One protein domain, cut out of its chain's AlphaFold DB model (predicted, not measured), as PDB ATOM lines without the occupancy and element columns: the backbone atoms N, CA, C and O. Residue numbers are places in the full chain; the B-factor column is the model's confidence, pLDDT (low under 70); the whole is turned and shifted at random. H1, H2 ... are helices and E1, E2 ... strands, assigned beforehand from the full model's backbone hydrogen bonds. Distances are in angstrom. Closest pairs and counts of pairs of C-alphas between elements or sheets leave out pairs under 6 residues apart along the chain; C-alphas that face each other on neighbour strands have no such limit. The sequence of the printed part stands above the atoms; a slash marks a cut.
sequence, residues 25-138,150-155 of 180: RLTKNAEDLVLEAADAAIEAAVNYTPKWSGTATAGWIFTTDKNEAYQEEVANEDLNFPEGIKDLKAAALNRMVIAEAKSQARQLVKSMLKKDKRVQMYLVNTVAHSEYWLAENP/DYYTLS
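What this domain is: This is residues 25 to 138 and 150 to 155 of the 180 residues of an uncharacterized protein of Neisseria brasiliensis (UniProt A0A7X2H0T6). Two long helices, H1 and H3, lie side by side and run opposite ways, and a small ribbon of two antiparallel strands, E1 and E2, lies along the pair, E1 next to H3. The short H2 packs on H3 just before E1, H4 sits beyond the ribbon, away from both long helices, and a long loop, residues 64 to 87, leads from E1 back to the start of H3. The printed part has 120 residues with four named helices and two named strands, in the order H1 H2 E1 H3 E2 H4, and its class is mostly helix. It is compact, with a radius of gyration of the C-alphas of 15.1 A, yet elongated, spanning 47 by 28 by 25 A.

How they stand to each other: Begin at the sheet, where E1, residues 60 to 63, and E2, residues 122 to 125, are antiparallel neighbours at 146 degrees. Look there for N 63 and O 122 at 2.9 A and N 122 and O 63 at 2.8 A, both within hydrogen-bond range. From E1 go on to H3, residues 88 to 115: the closest C-alphas of the two, those of Ile 61 and Ala 101, are 5.8 A apart. H1, residues 25 to 48, comes closest to E2 at the C-alphas of Ile 42 and Leu 123, 7.3 A apart. H1 and H3 touch at a shallow tilt of 30 degrees, opposite ways, closest at the C-alphas of Val 46 and Asn 94, 6.0 A. H2, residues 54 to 58, touches H3 at residues 90 to 97 alone, closest at the C-alphas of Ala 58 and Val 97, 6.0 A. H4, residues 128 to 134, is close to H2 but not clearly touching, with the C-alphas of Ala 56 and Ser 130 closest at 6.0 A; it is apart from H1, H3 and E1. Every O i to N i+4 pair is within hydrogen-bond range in H1 and H2, against 23 of 24 in H3 and 1 of 3 in H4, where 4 of 4 O i to N i+3 pairs are.

Where its parts are: Find C-alpha 25 at (16.220, 24.330, 29.861); from there H1 runs 34.7 A to C-alpha 48. H2 spans 6.2 A, and E1 and E2 9.8 A each. H3 starts at C-alpha 88, (49.741, 1.761, 29.210), and runs 41.5 A. H4 covers 10.7 A and ends at C-alpha 134, (30.459, -10.253, 35.320).

The domain as a whole: The two C-alphas farthest apart are those of Arg 25 and Pro 82, 47.2 A. Residues 139 to 149 are not printed, and C-alphas 138 and 150 are 15.3 A apart across this cut. The link from E1 to H3 is long, with 24 residues. Confidence is under 70 in 29 residues, among them residues 70 to 88; the mean pLDDT of the printed part is 77.1.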
ATOM      1  N   ARG A  25      15.198  24.354  28.806       78.00
ATOM      2  CA  ARG A  25      16.220  24.330  29.861       78.00
ATOM      3  C   ARG A  25      16.120  23.068  30.721       78.00
ATOM      4  O   ARG A  25      17.139  22.446  30.989       78.00
ATOM      5  N   LEU A  26      14.911  22.671  31.118       77.06
ATOM      6  CA  LEU A  26      14.694  21.433  31.874       77.06
ATOM      7  C   LEU A  26      15.086  20.194  31.066       77.06
ATOM      8  O   LEU A  26      15.726  19.300  31.607       77.06
ATOM      9  N   THR A  27      14.750  20.162  29.774       76.00
ATOM     10  CA  THR A  27      15.110  19.050  28.882       76.00
ATOM     11  C   THR A  27      16.625  18.937  28.743       76.00
ATOM     12  O   THR A  27      17.155  17.839  28.857       76.00
ATOM     13  N   LYS A  28      17.327  20.066  28.580       81.81
ATOM     14  CA  LYS A  28      18.791  20.090  28.526       81.81
ATOM     15  C   LYS A  28      19.424  19.621  29.839       81.81
ATOM     16  O   LYS A  28      20.323  18.799  29.814       81.81
ATOM     17  N   ASN A  29      18.914  20.077  30.984       80.19
ATOM     18  CA  ASN A  29      19.410  19.616  32.283       80.19
ATOM     19  C   ASN A  29      19.191  18.106  32.481       80.19
ATOM     20  O   ASN A  29      20.036  17.441  33.067       80.19
ATOM     21  N   ALA A  30      18.059  17.569  32.015       77.19
ATOM     22  CA  ALA A  30      17.793  16.135  32.064       77.19
ATOM     23  C   ALA A  30      18.731  15.349  31.134       77.19
ATOM     24  O   ALA A  30      19.233  14.304  31.534       77.19
ATOM     25  N   GLU A  31      18.993  15.858  29.927       85.00
ATOM     26  CA  GLU A  31      19.979  15.293  28.999       85.00
ATOM     27  C   GLU A  31      21.373  15.251  29.637       85.00
ATOM     28  O   GLU A  31      21.973  14.181  29.699       85.00
ATOM     29  N   ASP A  32      21.842  16.374  30.186       85.00
ATOM     30  CA  ASP A  32      23.160  16.479  30.821       85.00
ATOM     31  C   ASP A  32      23.302  15.487  31.996       85.00
ATOM     32  O   ASP A  32      24.289  14.759  32.067       85.00
ATOM     33  N   LEU A  33      22.292  15.378  32.871       81.56
ATOM     34  CA  LEU A  33      22.310  14.448  34.013       81.56
ATOM     35  C   LEU A  33      22.378  12.978  33.587       81.56
ATOM     36  O   LEU A  33      23.111  12.186  34.180       81.56
ATOM     37  N   VAL A  34      21.600  12.598  32.572       83.44
ATOM     38  CA  VAL A  34      21.601  11.221  32.069       83.44
ATOM     39  C   VAL A  34      22.946  10.892  31.424       83.44
ATOM     40  O   VAL A  34      23.465   9.796  31.626       83.44
ATOM     41  N   LEU A  35      23.532  11.838  30.688       87.25
ATOM     42  CA  LEU A  35      24.849  11.660  30.079       87.25
ATOM     43  C   LEU A  35      25.962  11.575  31.123       87.25
ATOM     44  O   LEU A  35      26.841  10.738  30.980       87.25
ATOM     45  N   GLU A  36      25.909  12.359  32.197       86.00
ATOM     46  CA  GLU A  36      26.870  12.247  33.303       86.00
ATOM     47  C   GLU A  36      26.798  10.880  34.003       86.00
ATOM     48  O   GLU A  36      27.832  10.306  34.358       86.00
ATOM     49  N   ALA A  37      25.590  10.336  34.181       82.50
ATOM     50  CA  ALA A  37      25.403   8.998  34.737       82.50
ATOM     51  C   ALA A  37      25.920   7.907  33.783       82.50
ATOM     52  O   ALA A  37      26.611   6.987  34.223       82.50
ATOM     53  N   ALA A  38      25.637   8.032  32.482       86.81
ATOM     54  CA  ALA A  38      26.170   7.138  31.458       86.81
ATOM     55  C   ALA A  38      27.709   7.185  31.427       86.81
ATOM     56  O   ALA A  38      28.357   6.144  31.463       86.81
ATOM     57  N   ASP A  39      28.297   8.382  31.466       89.38
ATOM     58  CA  ASP A  39      29.744   8.595  31.518       89.38
ATOM     59  C   ASP A  39      30.387   7.876  32.708       89.38
ATOM     60  O   ASP A  39      31.391   7.186  32.547       89.38
ATOM     61  N   ALA A  40      29.809   8.016  33.903       86.00
ATOM     62  CA  ALA A  40      30.310   7.338  35.096       86.00
ATOM     63  C   ALA A  40      30.203   5.808  34.983       86.00
ATOM     64  O   ALA A  40      31.125   5.099  35.386       86.00
ATOM     65  N   ALA A  41      29.107   5.304  34.407       86.62
ATOM     66  CA  ALA A  41      28.890   3.874  34.227       86.62
ATOM     67  C   ALA A  41      29.890   3.248  33.250       86.62
ATOM     68  O   ALA A  41      30.504   2.235  33.588       86.62
ATOM     69  N   ILE A  42      30.105   3.858  32.079       90.44
ATOM     70  CA  ILE A  42      31.064   3.330  31.099       90.44
ATOM     71  C   ILE A  42      32.505   3.454  31.593       90.44
ATOM     72  O   ILE A  42      33.291   2.528  31.409       90.44
ATOM     73  N   GLU A  43      32.857   4.559  32.260       88.81
ATOM     74  CA  GLU A  43      34.191   4.736  32.844       88.81
ATOM     75  C   GLU A  43      34.474   3.652  33.889       88.81
ATOM     76  O   GLU A  43      35.541   3.039  33.850       88.81
ATOM     77  N   ALA A  44      33.515   3.358  34.773       85.06
ATOM     78  CA  ALA A  44      33.643   2.264  35.730       85.06
ATOM     79  C   ALA A  44      33.762   0.909  35.014       85.06
ATOM     80  O   ALA A  44      34.723   0.177  35.244       85.06
ATOM     81  N   ALA A  45      32.841   0.592  34.103       86.44
ATOM     82  CA  ALA A  45      32.819  -0.698  33.419       86.44
ATOM     83  C   ALA A  45      34.129  -0.982  32.676       86.44
ATOM     84  O   ALA A  45      34.749  -2.027  32.868       86.44
ATOM     85  N   VAL A  46      34.609  -0.012  31.901       85.94
ATOM     86  CA  VAL A  46      35.856  -0.123  31.148       85.94
ATOM     87  C   VAL A  46      37.067  -0.185  32.083       85.94
ATOM     88  O   VAL A  46      37.956  -0.998  31.844       85.94
ATOM     89  N   ASN A  47      37.135   0.605  33.160       81.19
ATOM     90  CA  ASN A  47      38.283   0.579  34.082       81.19
ATOM     91  C   ASN A  47      38.413  -0.746  34.838       81.19
ATOM     92  O   ASN A  47      39.534  -1.220  35.028       81.19
ATOM     93  N   TYR A  48      37.287  -1.352  35.210       78.06
ATOM     94  CA  TYR A  48      37.254  -2.593  35.980       78.06
ATOM     95  C   TYR A  48      37.069  -3.856  35.124       78.06
ATOM     96  O   TYR A  48      36.960  -4.958  35.657       78.06
ATOM     97  N   THR A  49      37.081  -3.722  33.794       78.12
ATOM     98  CA  THR A  49      37.146  -4.873  32.886       78.12
ATOM     99  C   THR A  49      38.529  -5.529  32.956       78.12
ATOM    100  O   THR A  49      39.536  -4.819  32.824       78.12
ATOM    101  N   PRO A  50      38.619  -6.868  33.086       71.31
ATOM    102  CA  PRO A  50      39.891  -7.582  33.042       71.31
ATOM    103  C   PRO A  50      40.643  -7.305  31.733       71.31
ATOM    104  O   PRO A  50      40.176  -7.642  30.647       71.31
ATOM    105  N   LYS A  51      41.837  -6.706  31.819       64.00
ATOM    106  CA  LYS A  51      42.590  -6.279  30.623       64.00
ATOM    107  C   LYS A  51      43.264  -7.401  29.845       64.00
ATOM    108  O   LYS A  51      43.762  -7.157  28.766       64.00
ATOM    109  N   TRP A  52      43.231  -8.649  30.293       57.19
ATOM    110  CA  TRP A  52      43.718  -9.745  29.444       57.19
ATOM    111  C   TRP A  52      42.856  -9.972  28.184       57.19
ATOM    112  O   TRP A  52      43.270 -10.698  27.288       57.19
ATOM    113  N   SER A  53      41.682  -9.332  28.089       63.78
ATOM    114  CA  SER A  53      40.829  -9.355  26.900       63.78
ATOM    115  C   SER A  53      40.487  -7.929  26.456       63.78
ATOM    116  O   SER A  53      39.516  -7.327  26.928       63.78
ATOM    117  N   GLY A  54      41.270  -7.374  25.523       70.75
ATOM    118  CA  GLY A  54      40.897  -6.138  24.824       70.75
ATOM    119  C   GLY A  54      39.522  -6.244  24.161       70.75
ATOM    120  O   GLY A  54      38.743  -5.296  24.210       70.75
ATOM    121  N   THR A  55      39.173  -7.443  23.698       75.62
ATOM    122  CA  THR A  55      37.846  -7.831  23.212       75.62
ATOM    123  C   THR A  55      36.737  -7.526  24.221       75.62
ATOM    124  O   THR A  55      35.776  -6.840  23.890       75.62
ATOM    125  N   ALA A  56      36.885  -7.945  25.484       77.50
ATOM    126  CA  ALA A  56      35.890  -7.671  26.525       77.50
ATOM    127  C   ALA A  56      35.767  -6.172  26.835       77.50
ATOM    128  O   ALA A  56      34.687  -5.704  27.184       77.50
ATOM    129  N   THR A  57      36.858  -5.412  26.701       82.62
ATOM    130  CA  THR A  57      36.807  -3.950  26.850       82.62
ATOM    131  C   THR A  57      36.053  -3.310  25.683       82.62
ATOM    132  O   THR A  57      35.262  -2.404  25.915       82.62
ATOM    133  N   ALA A  58      36.253  -3.790  24.455       83.00
ATOM    134  CA  ALA A  58      35.571  -3.291  23.262       83.00
ATOM    135  C   ALA A  58      34.067  -3.621  23.226       83.00
ATOM    136  O   ALA A  58      33.300  -2.873  22.634       83.00
ATOM    137  N   GLY A  59      33.634  -4.691  23.898       84.12
ATOM    138  CA  GLY A  59      32.236  -5.143  23.912       84.12
ATOM    139  C   GLY A  59      31.246  -4.277  24.697       84.12
ATOM    140  O   GLY A  59      30.063  -4.609  24.742       84.12
ATOM    141  N   TRP A  60      31.687  -3.207  25.366       88.00
ATOM    142  CA  TRP A  60      30.792  -2.350  26.148       88.00
ATOM    143  C   TRP A  60      29.999  -1.390  25.270       88.00
ATOM    144  O   TRP A  60      30.572  -0.501  24.641       88.00
ATOM    145  N   ILE A  61      28.673  -1.494  25.326       88.06
ATOM    146  CA  ILE A  61      27.765  -0.625  24.572       88.06
ATOM    147  C   ILE A  61      26.614  -0.116  25.438       88.06
ATOM    148  O   ILE A  61      26.205  -0.746  26.421       88.06
ATOM    149  N   PHE A  62      26.052   1.025  25.037       88.94
ATOM    150  CA  PHE A  62      24.760   1.471  25.543       88.94
ATOM    151  C   PHE A  62      23.642   1.024  24.618       88.94
ATOM    152  O   PHE A  62      23.696   1.249  23.413       88.94
ATOM    153  N   THR A  63      22.583   0.491  25.210       86.88
ATOM    154  CA  THR A  63      21.425  -0.008  24.474       86.88
ATOM    155  C   THR A  63      20.116   0.340  25.173       86.88
ATOM    156  O   THR A  63      20.086   0.686  26.359       86.88
ATOM    157  N   THR A  64      19.012   0.268  24.436       84.38
ATOM    158  CA  THR A  64      17.656   0.309  24.997       84.38
ATOM    159  C   THR A  64      17.068  -1.083  25.223       84.38
ATOM    160  O   THR A  64      16.031  -1.181  25.881       84.38
ATOM    161  N   ASP A  65      17.708  -2.145  24.721       82.00
ATOM    162  CA  ASP A  65      17.288  -3.531  24.934       82.00
ATOM    163  C   ASP A  65      18.236  -4.248  25.902       82.00
ATOM    164  O   ASP A  65      19.431  -4.391  25.669       82.00
ATOM    165  N   LYS A  66      17.690  -4.740  27.015       72.19
ATOM    166  CA  LYS A  66      18.466  -5.470  28.023       72.19
ATOM    167  C   LYS A  66      19.007  -6.806  27.487       72.19
ATOM    168  O   LYS A  66      19.973  -7.324  28.041       72.19
ATOM    169  N   ASN A  67      18.397  -7.361  26.439       74.81
ATOM    170  CA  ASN A  67      18.759  -8.668  25.887       74.81
ATOM    171  C   ASN A  67      19.978  -8.628  24.952       74.81
ATOM    172  O   ASN A  67      20.390  -9.676  24.466       74.81
ATOM    173  N   GLU A  68      20.563  -7.451  24.705       68.88
ATOM    174  CA  GLU A  68      21.777  -7.294  23.889       68.88
ATOM    175  C   GLU A  68      23.074  -7.709  24.604       68.88
ATOM    176  O   GLU A  68      24.155  -7.675  24.019       68.88
ATOM    177  N   ALA A  69      22.986  -8.150  25.861       70.69
ATOM    178  CA  ALA A  69      24.119  -8.760  26.544       70.69
ATOM    179  C   ALA A  69      24.492 -10.108  25.894       70.69
ATOM    180  O   ALA A  69      23.612 -10.920  25.609       70.69
ATOM    181  N   TYR A  70      25.794 -10.359  25.729       68.50
ATOM    182  CA  TYR A  70      26.347 -11.654  25.293       68.50
ATOM    183  C   TYR A  70      25.934 -12.115  23.879       68.50
ATOM    184  O   TYR A  70      25.713 -13.303  23.656       68.50
ATOM    185  N   GLN A  71      25.808 -11.191  22.921       62.88
ATOM    186  CA  GLN A  71      25.359 -11.498  21.555       62.88
ATOM    187  C   GLN A  71      26.470 -11.743  20.518       62.88
ATOM    188  O   GLN A  71      26.191 -12.374  19.500       62.88
ATOM    189  N   GLU A  72      27.707 -11.285  20.736       60.53
ATOM    190  CA  GLU A  72      28.797 -11.408  19.756       60.53
ATOM    191  C   GLU A  72      29.929 -12.335  20.226       60.53
ATOM    192  O   GLU A  72      30.556 -12.131  21.272       60.53
ATOM    193  N   GLU A  73      30.268 -13.313  19.379       53.31
ATOM    194  CA  GLU A  73      31.628 -13.848  19.280       53.31
ATOM    195  C   GLU A  73      32.463 -12.826  18.499       53.31
ATOM    196  O   GLU A  73      32.570 -12.880  17.275       53.31
ATOM    197  N   VAL A  74      33.008 -11.829  19.194       51.84
ATOM    198  CA  VAL A  74      33.922 -10.880  18.551       51.84
ATOM    199  C   VAL A  74      35.148 -11.663  18.077       51.84
ATOM    200  O   VAL A  74      35.768 -12.385  18.862       51.84
ATOM    201  N   ALA A  75      35.494 -11.530  16.793       48.56
ATOM    202  CA  ALA A  75      36.708 -12.112  16.239       48.56
ATOM    203  C   ALA A  75      37.905 -11.689  17.106       48.56
ATOM    204  O   ALA A  75      38.123 -10.498  17.319       48.56
ATOM    205  N   ASN A  76      38.645 -12.668  17.637       47.59
ATOM    206  CA  ASN A  76      39.852 -12.431  18.424       47.59
ATOM    207  C   ASN A  76      40.901 -11.738  17.546       47.59
ATOM    208  O   ASN A  76      41.749 -12.385  16.938       47.59
ATOM    209  N   GLU A  77      40.886 -10.413  17.493       53.62
ATOM    210  CA  GLU A  77      42.157  -9.711  17.463       53.62
ATOM    211  C   GLU A  77      42.746  -9.903  18.859       53.62
ATOM    212  O   GLU A  77      42.159  -9.448  19.842       53.62
ATOM    213  N   ASP A  78      43.849 -10.651  18.955       54.31
ATOM    214  CA  ASP A  78      44.553 -10.962  20.204       54.31
ATOM    215  C   ASP A  78      45.148  -9.685  20.834       54.31
ATOM    216  O   ASP A  78      46.361  -9.469  20.895       54.31
ATOM    217  N   LEU A  79      44.280  -8.796  21.314       60.66
ATOM    218  CA  LEU A  79      44.617  -7.636  22.120       60.66
ATOM    219  C   LEU A  79      44.824  -8.117  23.554       60.66
ATOM    220  O   LEU A  79      43.933  -8.033  24.403       60.66
ATOM    221  N   ASN A  80      46.012  -8.664  23.791       64.62
ATOM    222  CA  ASN A  80      46.454  -9.095  25.107       64.62
ATOM    223  C   ASN A  80      47.222  -7.962  25.808       64.62
ATOM    224  O   ASN A  80      48.214  -7.456  25.277       64.62
ATOM    225  N   PHE A  81      46.777  -7.586  27.009       66.69
ATOM    226  CA  PHE A  81      47.451  -6.617  27.877       66.69
ATOM    227  C   PHE A  81      48.031  -7.356  29.101       66.69
ATOM    228  O   PHE A  81      47.346  -7.488  30.123       66.69
ATOM    229  N   PRO A  82      49.273  -7.882  29.013       60.75
ATOM    230  CA  PRO A  82      49.848  -8.787  30.010       60.75
ATOM    231  C   PRO A  82      49.987  -8.159  31.403       60.75
ATOM    232  O   PRO A  82      49.923  -8.879  32.397       60.75
ATOM    233  N   GLU A  83      50.118  -6.830  31.486       60.16
ATOM    234  CA  GLU A  83      50.209  -6.074  32.747       60.16
ATOM    235  C   GLU A  83      48.836  -5.719  33.358       60.16
ATOM    236  O   GLU A  83      48.750  -5.035  34.384       60.16
ATOM    237  N   GLY A  84      47.734  -6.185  32.762       62.25
ATOM    238  CA  GLY A  84      46.403  -5.994  33.328       62.25
ATOM    239  C   GLY A  84      45.938  -4.529  33.283       62.25
ATOM    240  O   GLY A  84      46.229  -3.794  32.341       62.25
ATOM    241  N   ILE A  85      45.193  -4.093  34.312       59.38
ATOM    242  CA  ILE A  85      44.631  -2.723  34.454       59.38
ATOM    243  C   ILE A  85      45.713  -1.630  34.365       59.38
ATOM    244  O   ILE A  85      45.404  -0.481  34.049       59.38
ATOM    245  N   LYS A  86      46.980  -1.987  34.607       63.09
ATOM    246  CA  LYS A  86      48.123  -1.068  34.643       63.09
ATOM    247  C   LYS A  86      48.857  -0.931  33.304       63.09
ATOM    248  O   LYS A  86      49.732  -0.076  33.208       63.09
ATOM    249  N   ASP A  87      48.486  -1.704  32.283       69.06
ATOM    250  CA  ASP A  87      49.104  -1.616  30.957       69.06
ATOM    251  C   ASP A  87      48.811  -0.250  30.301       69.06
ATOM    252  O   ASP A  87      47.658   0.170  30.150       69.06
ATOM    253  N   LEU A  88      49.860   0.453  29.866       69.75
ATOM    254  CA  LEU A  88      49.741   1.761  29.210       69.75
ATOM    255  C   LEU A  88      48.906   1.708  27.918       69.75
ATOM    256  O   LEU A  88      48.256   2.698  27.567       69.75
ATOM    257  N   LYS A  89      48.888   0.568  27.219       74.56
ATOM    258  CA  LYS A  89      48.086   0.368  26.003       74.56
ATOM    259  C   LYS A  89      46.605   0.169  26.325       74.56
ATOM    260  O   LYS A  89      45.758   0.625  25.553       74.56
ATOM    261  N   ALA A  90      46.279  -0.401  27.487       74.81
ATOM    262  CA  ALA A  90      44.895  -0.526  27.942       74.81
ATOM    263  C   ALA A  90      44.242   0.854  28.140       74.81
ATOM    264  O   ALA A  90      43.063   1.033  27.840       74.81
ATOM    265  N   ALA A  91      45.005   1.866  28.567       79.81
ATOM    266  CA  ALA A  91      44.485   3.223  28.736       79.81
ATOM    267  C   ALA A  91      44.012   3.860  27.415       79.81
ATOM    268  O   ALA A  91      43.014   4.585  27.405       79.81
ATOM    269  N   ALA A  92      44.705   3.600  26.300       83.81
ATOM    270  CA  ALA A  92      44.300   4.099  24.987       83.81
ATOM    271  C   ALA A  92      42.996   3.440  24.516       83.81
ATOM    272  O   ALA A  92      42.063   4.150  24.136       83.81
ATOM    273  N   LEU A  93      42.901   2.111  24.637       83.81
ATOM    274  CA  LEU A  93      41.685   1.367  24.304       83.81
ATOM    275  C   LEU A  93      40.494   1.836  25.149       83.81
ATOM    276  O   LEU A  93      39.427   2.115  24.609       83.81
ATOM    277  N   ASN A  94      40.697   2.023  26.457       85.81
ATOM    278  CA  ASN A  94      39.650   2.523  27.344       85.81
ATOM    279  C   ASN A  94      39.088   3.857  26.856       85.81
ATOM    280  O   ASN A  94      37.876   4.036  26.790       85.81
ATOM    281  N   ARG A  95      39.967   4.801  26.500       87.44
ATOM    282  CA  ARG A  95      39.547   6.120  26.006       87.44
ATOM    283  C   ARG A  95      38.751   6.016  24.710       87.44
ATOM    284  O   ARG A  95      37.795   6.774  24.556       87.44
ATOM    285  N   MET A  96      39.128   5.108  23.810       88.81
ATOM    286  CA  MET A  96      38.402   4.874  22.561       88.81
ATOM    287  C   MET A  96      36.988   4.358  22.830       88.81
ATOM    288  O   MET A  96      36.028   4.998  22.406       88.81
ATOM    289  N   VAL A  97      36.861   3.283  23.612       88.69
ATOM    290  CA  VAL A  97      35.561   2.685  23.964       88.69
ATOM    291  C   VAL A  97      34.677   3.690  24.699       88.69
ATOM    292  O   VAL A  97      33.506   3.859  24.371       88.69
ATOM    293  N   ILE A  98      35.248   4.428  25.656       90.25
ATOM    294  CA  ILE A  98      34.530   5.483  26.373       90.25
ATOM    295  C   ILE A  98      34.027   6.550  25.390       90.25
ATOM    296  O   ILE A  98      32.864   6.940  25.459       90.25
ATOM    297  N   ALA A  99      34.863   7.042  24.472       89.50
ATOM    298  CA  ALA A  99      34.456   8.073  23.517       89.50
ATOM    299  C   ALA A  99      33.330   7.596  22.582       89.50
ATOM    300  O   ALA A  99      32.387   8.352  22.319       89.50
ATOM    301  N   GLU A 100      33.406   6.350  22.122       90.06
ATOM    302  CA  GLU A 100      32.393   5.734  21.273       90.06
ATOM    303  C   GLU A 100      31.059   5.568  22.009       90.06
ATOM    304  O   GLU A 100      30.036   6.104  21.568       90.06
ATOM    305  N   ALA A 101      31.080   4.940  23.184       88.06
ATOM    306  CA  ALA A 101      29.898   4.753  24.016       88.06
ATOM    307  C   ALA A 101      29.248   6.096  24.400       88.06
ATOM    308  O   ALA A 101      28.023   6.222  24.384       88.06
ATOM    309  N   LYS A 102      30.042   7.147  24.661       88.88
ATOM    310  CA  LYS A 102      29.519   8.508  24.896       88.88
ATOM    311  C   LYS A 102      28.791   9.073  23.678       88.88
ATOM    312  O   LYS A 102      27.763   9.740  23.825       88.88
ATOM    313  N   SER A 103      29.311   8.835  22.475       89.62
ATOM    314  CA  SER A 103      28.651   9.245  21.232       89.62
ATOM    315  C   SER A 103      27.303   8.536  21.067       89.62
ATOM    316  O   SER A 103      26.283   9.200  20.848       89.62
ATOM    317  N   GLN A 104      27.278   7.216  21.270       88.00
ATOM    318  CA  GLN A 104      26.064   6.396  21.214       88.00
ATOM    319  C   GLN A 104      25.031   6.844  22.261       88.00
ATOM    320  O   GLN A 104      23.873   7.108  21.926       88.00
ATOM    321  N   ALA A 105      25.458   7.048  23.513       89.00
ATOM    322  CA  ALA A 105      24.595   7.507  24.598       89.00
ATOM    323  C   ALA A 105      23.915   8.842  24.269       89.00
ATOM    324  O   ALA A 105      22.701   8.973  24.421       89.00
ATOM    325  N   ARG A 106      24.652   9.825  23.732       90.50
ATOM    326  CA  ARG A 106      24.066  11.109  23.296       90.50
ATOM    327  C   ARG A 106      22.973  10.932  22.255       90.50
ATOM    328  O   ARG A 106      21.949  11.612  22.332       90.50
ATOM    329  N   GLN A 107      23.181  10.057  21.277       89.69
ATOM    330  CA  GLN A 107      22.185   9.809  20.235       89.69
ATOM    331  C   GLN A 107      20.927   9.154  20.819       89.69
ATOM    332  O   GLN A 107      19.814   9.624  20.556       89.69
ATOM    333  N   LEU A 108      21.104   8.141  21.672       88.44
ATOM    334  CA  LEU A 108      20.015   7.440  22.351       88.44
ATOM    335  C   LEU A 108      19.199   8.380  23.248       88.44
ATOM    336  O   LEU A 108      17.978   8.469  23.094       88.44
ATOM    337  N   VAL A 109      19.858   9.144  24.126       87.81
ATOM    338  CA  VAL A 109      19.205  10.095  25.044       87.81
ATOM    339  C   VAL A 109      18.386  11.128  24.273       87.81
ATOM    340  O   VAL A 109      17.211  11.341  24.585       87.81
ATOM    341  N   LYS A 110      18.959  11.735  23.226       86.62
ATOM    342  CA  LYS A 110      18.244  12.713  22.387       86.62
ATOM    343  C   LYS A 110      17.017  12.106  21.718       86.62
ATOM    344  O   LYS A 110      15.956  12.736  21.697       86.62
ATOM    345  N   SER A 111      17.148  10.893  21.186       86.38
ATOM    346  CA  SER A 111      16.041  10.170  20.555       86.38
ATOM    347  C   SER A 111      14.906   9.900  21.553       86.38
ATOM    348  O   SER A 111      13.749  10.250  21.300       86.38
ATOM    349  N   MET A 112      15.234   9.385  22.740       85.25
ATOM    350  CA  MET A 112      14.251   9.063  23.780       85.25
ATOM    351  C   MET A 112      13.571  10.298  24.378       85.25
ATOM    352  O   MET A 112      12.345  10.327  24.512       85.25
ATOM    353  N   LEU A 113      14.322  11.364  24.673       82.94
ATOM    354  CA  LEU A 113      13.748  12.622  25.166       82.94
ATOM    355  C   LEU A 113      12.840  13.300  24.129       82.94
ATOM    356  O   LEU A 113      11.941  14.066  24.499       82.94
ATOM    357  N   LYS A 114      13.039  13.027  22.834       81.56
ATOM    358  CA  LYS A 114      12.130  13.472  21.773       81.56
ATOM    359  C   LYS A 114      10.850  12.634  21.729       81.56
ATOM    360  O   LYS A 114       9.782  13.224  21.580       81.56
ATOM    361  N   LYS A 115      10.958  11.307  21.868       80.44
ATOM    362  CA  LYS A 115       9.839  10.364  21.711       80.44
ATOM    363  C   LYS A 115       8.957  10.246  22.957       80.44
ATOM    364  O   LYS A 115       7.755  10.443  22.849       80.44
ATOM    365  N   ASP A 116       9.546   9.946  24.114       72.44
ATOM    366  CA  ASP A 116       8.798   9.457  25.287       72.44
ATOM    367  C   ASP A 116       9.040  10.269  26.570       72.44
ATOM    368  O   ASP A 116       8.467   9.981  27.620       72.44
ATOM    369  N   LYS A 117       9.913  11.292  26.521       75.38
ATOM    370  CA  LYS A 117      10.309  12.137  27.678       75.38
ATOM    371  C   LYS A 117      10.850  11.352  28.886       75.38
ATOM    372  O   LYS A 117      11.086  11.932  29.944       75.38
ATOM    373  N   ARG A 118      11.069  10.052  28.717       77.69
ATOM    374  CA  ARG A 118      11.649   9.109  29.664       77.69
ATOM    375  C   ARG A 118      12.868   8.503  29.002       77.69
ATOM    376  O   ARG A 118      12.846   8.237  27.804       77.69
ATOM    377  N   VAL A 119      13.917   8.309  29.786       79.62
ATOM    378  CA  VAL A 119      15.156   7.697  29.323       79.62
ATOM    379  C   VAL A 119      15.368   6.422  30.119       79.62
ATOM    380  O   VAL A 119      15.440   6.467  31.346       79.62
ATOM    381  N   GLN A 120      15.452   5.302  29.409       83.44
ATOM    382  CA  GLN A 120      15.852   4.016  29.956       83.44
ATOM    383  C   GLN A 120      16.934   3.449  29.050       83.44
ATOM    384  O   GLN A 120      16.720   3.270  27.855       83.44
ATOM    385  N   MET A 121      18.107   3.224  29.627       86.00
ATOM    386  CA  MET A 121      19.274   2.700  28.933       86.00
ATOM    387  C   MET A 121      19.919   1.639  29.798       86.00
ATOM    388  O   MET A 121      19.873   1.716  31.029       86.00
ATOM    389  N   TYR A 122      20.554   0.693  29.135       84.88
ATOM    390  CA  TYR A 122      21.347  -0.349  29.747       84.88
ATOM    391  C   TYR A 122      22.774  -0.225  29.241       84.88
ATOM    392  O   TYR A 122      23.004   0.083  28.074       84.88
ATOM    393  N   LEU A 123      23.717  -0.446  30.145       87.50
ATOM    394  CA  LEU A 123      25.100  -0.704  29.798       87.50
ATOM    395  C   LEU A 123      25.260  -2.221  29.775       87.50
ATOM    396  O   LEU A 123      25.037  -2.869  30.802       87.50
ATOM    397  N   VAL A 124      25.587  -2.775  28.615       86.75
ATOM    398  CA  VAL A 124      25.749  -4.221  28.424       86.75
ATOM    399  C   VAL A 124      27.108  -4.513  27.812       86.75
ATOM    400  O   VAL A 124      27.700  -3.652  27.159       86.75
ATOM    401  N   ASN A 125      27.598  -5.729  28.043       85.94
ATOM    402  CA  ASN A 125      28.759  -6.253  27.348       85.94
ATOM    403  C   ASN A 125      28.283  -7.306  26.342       85.94
ATOM    404  O   ASN A 125      27.622  -8.274  26.729       85.94
ATOM    405  N   THR A 126      28.565  -7.102  25.058       85.25
ATOM    406  CA  THR A 126      28.110  -8.001  23.986       85.25
ATOM    407  C   THR A 126      28.937  -9.277  23.897       85.25
ATOM    408  O   THR A 126      28.510 -10.234  23.264       85.25
ATOM    409  N   VAL A 127      30.096  -9.332  24.547       80.12
ATOM    410  CA  VAL A 127      31.054 -10.420  24.373       80.12
ATOM    411  C   VAL A 127      30.677 -11.612  25.244       80.12
ATOM    412  O   VAL A 127      30.614 -11.480  26.467       80.12
ATOM    413  N   ALA A 128      30.492 -12.791  24.643       72.06
ATOM    414  CA  ALA A 128      30.035 -13.998  25.346       72.06
ATOM    415  C   ALA A 128      30.896 -14.354  26.576       72.06
ATOM    416  O   ALA A 128      30.379 -14.572  27.671       72.06
ATOM    417  N   HIS A 129      32.228 -14.312  26.457       69.50
ATOM    418  CA  HIS A 129      33.131 -14.642  27.570       69.50
ATOM    419  C   HIS A 129      33.188 -13.589  28.685       69.50
ATOM    420  O   HIS A 129      33.855 -13.806  29.698       69.50
ATOM    421  N   SER A 130      32.505 -12.450  28.540       74.94
ATOM    422  CA  SER A 130      32.391 -11.483  29.634       74.94
ATOM    423  C   SER A 130      31.501 -11.989  30.777       74.94
ATOM    424  O   SER A 130      31.658 -11.551  31.919       74.94
ATOM    425  N   GLU A 131      30.634 -12.976  30.518       71.12
ATOM    426  CA  GLU A 131      29.786 -13.610  31.535       71.12
ATOM    427  C   GLU A 131      30.621 -14.217  32.670       71.12
ATOM    428  O   GLU A 131      30.267 -14.093  33.843       71.12
ATOM    429  N   TYR A 132      31.782 -14.788  32.336       70.19
ATOM    430  CA  TYR A 132      32.639 -15.504  33.282       70.19
ATOM    431  C   TYR A 132      33.141 -14.653  34.453       70.19
ATOM    432  O   TYR A 132      33.495 -15.208  35.493       70.19
ATOM    433  N   TRP A 133      33.190 -13.329  34.296       72.19
ATOM    434  CA  TRP A 133      33.655 -12.413  35.341       72.19
ATOM    435  C   TRP A 133      32.589 -11.402  35.784       72.19
ATOM    436  O   TRP A 133      32.672 -10.895  36.901       72.19
ATOM    437  N   LEU A 134      31.574 -11.132  34.955       75.69
ATOM    438  CA  LEU A 134      30.459 -10.253  35.320       75.69
ATOM    439  C   LEU A 134      29.420 -10.940  36.218       75.69
ATOM    440  O   LEU A 134      28.738 -10.243  36.976       75.69
ATOM    441  N   ALA A 135      29.293 -12.271  36.147       71.56
ATOM    442  CA  ALA A 135      28.337 -13.037  36.942       71.56
ATOM    443  C   ALA A 135      28.700 -13.061  38.439       71.56
ATOM    444  O   ALA A 135      29.844 -13.311  38.812       71.56
ATOM    445  N   GLU A 136      27.703 -12.869  39.311       66.19
ATOM    446  CA  GLU A 136      27.885 -12.938  40.774       66.19
ATOM    447  C   GLU A 136      28.232 -14.357  41.255       66.19
ATOM    448  O   GLU A 136      29.019 -14.529  42.182       66.19
ATOM    449  N   ASN A 137      27.676 -15.378  40.594       64.00
ATOM    450  CA  ASN A 137      27.924 -16.793  40.867       64.00
ATOM    451  C   ASN A 137      28.382 -17.486  39.575       64.00
ATOM    452  O   ASN A 137      27.562 -18.110  38.898       64.00
ATOM    453  N   PRO A 138      29.662 -17.349  39.184       61.16
ATOM    454  CA  PRO A 138      30.150 -17.942  37.949       61.16
ATOM    455  C   PRO A 138      30.057 -19.477  38.029       61.16
ATOM    456  O   PRO A 138      30.431 -20.059  39.051       61.16
ATOM    457  N   ASP A 150      41.613  -8.684  41.379       56.34
ATOM    458  CA  ASP A 150      40.772  -7.504  41.518       56.34
ATOM    459  C   ASP A 150      39.677  -7.439  40.420       56.34
ATOM    460  O   ASP A 150      39.477  -6.397  39.791       56.34
ATOM    461  N   TYR A 151      38.977  -8.539  40.113       62.66
ATOM    462  CA  TYR A 151      37.818  -8.492  39.197       62.66
ATOM    463  C   TYR A 151      36.595  -7.935  39.925       62.66
ATOM    464  O   TYR A 151      36.244  -8.402  41.007       62.66
ATOM    465  N   TYR A 152      35.919  -6.975  39.301       70.94
ATOM    466  CA  TYR A 152      34.668  -6.419  39.802       70.94
ATOM    467  C   TYR A 152      33.510  -7.136  39.117       70.94
ATOM    468  O   TYR A 152      33.480  -7.236  37.890       70.94
ATOM    469  N   THR A 153      32.539  -7.608  39.895       75.88
ATOM    470  CA  THR A 153      31.283  -8.118  39.328       75.88
ATOM    471  C   THR A 153      30.478  -6.971  38.707       75.88
ATOM    472  O   THR A 153      30.768  -5.789  38.931       75.88
ATOM    473  N   LEU A 154      29.398  -7.283  37.982       75.44
ATOM    474  CA  LEU A 154      28.477  -6.242  37.506       75.44
ATOM    475  C   LEU A 154      27.911  -5.399  38.668       75.44
ATOM    476  O   LEU A 154      27.710  -4.189  38.527       75.44
ATOM    477  N   SER A 155      27.692  -6.025  39.829       77.94
ATOM    478  CA  SER A 155      27.220  -5.344  41.037       77.94
ATOM    479  C   SER A 155      28.252  -4.340  41.564       77.94
ATOM    480  O   SER A 155      27.902  -3.199  41.881       77.94
TER     481      SER A 155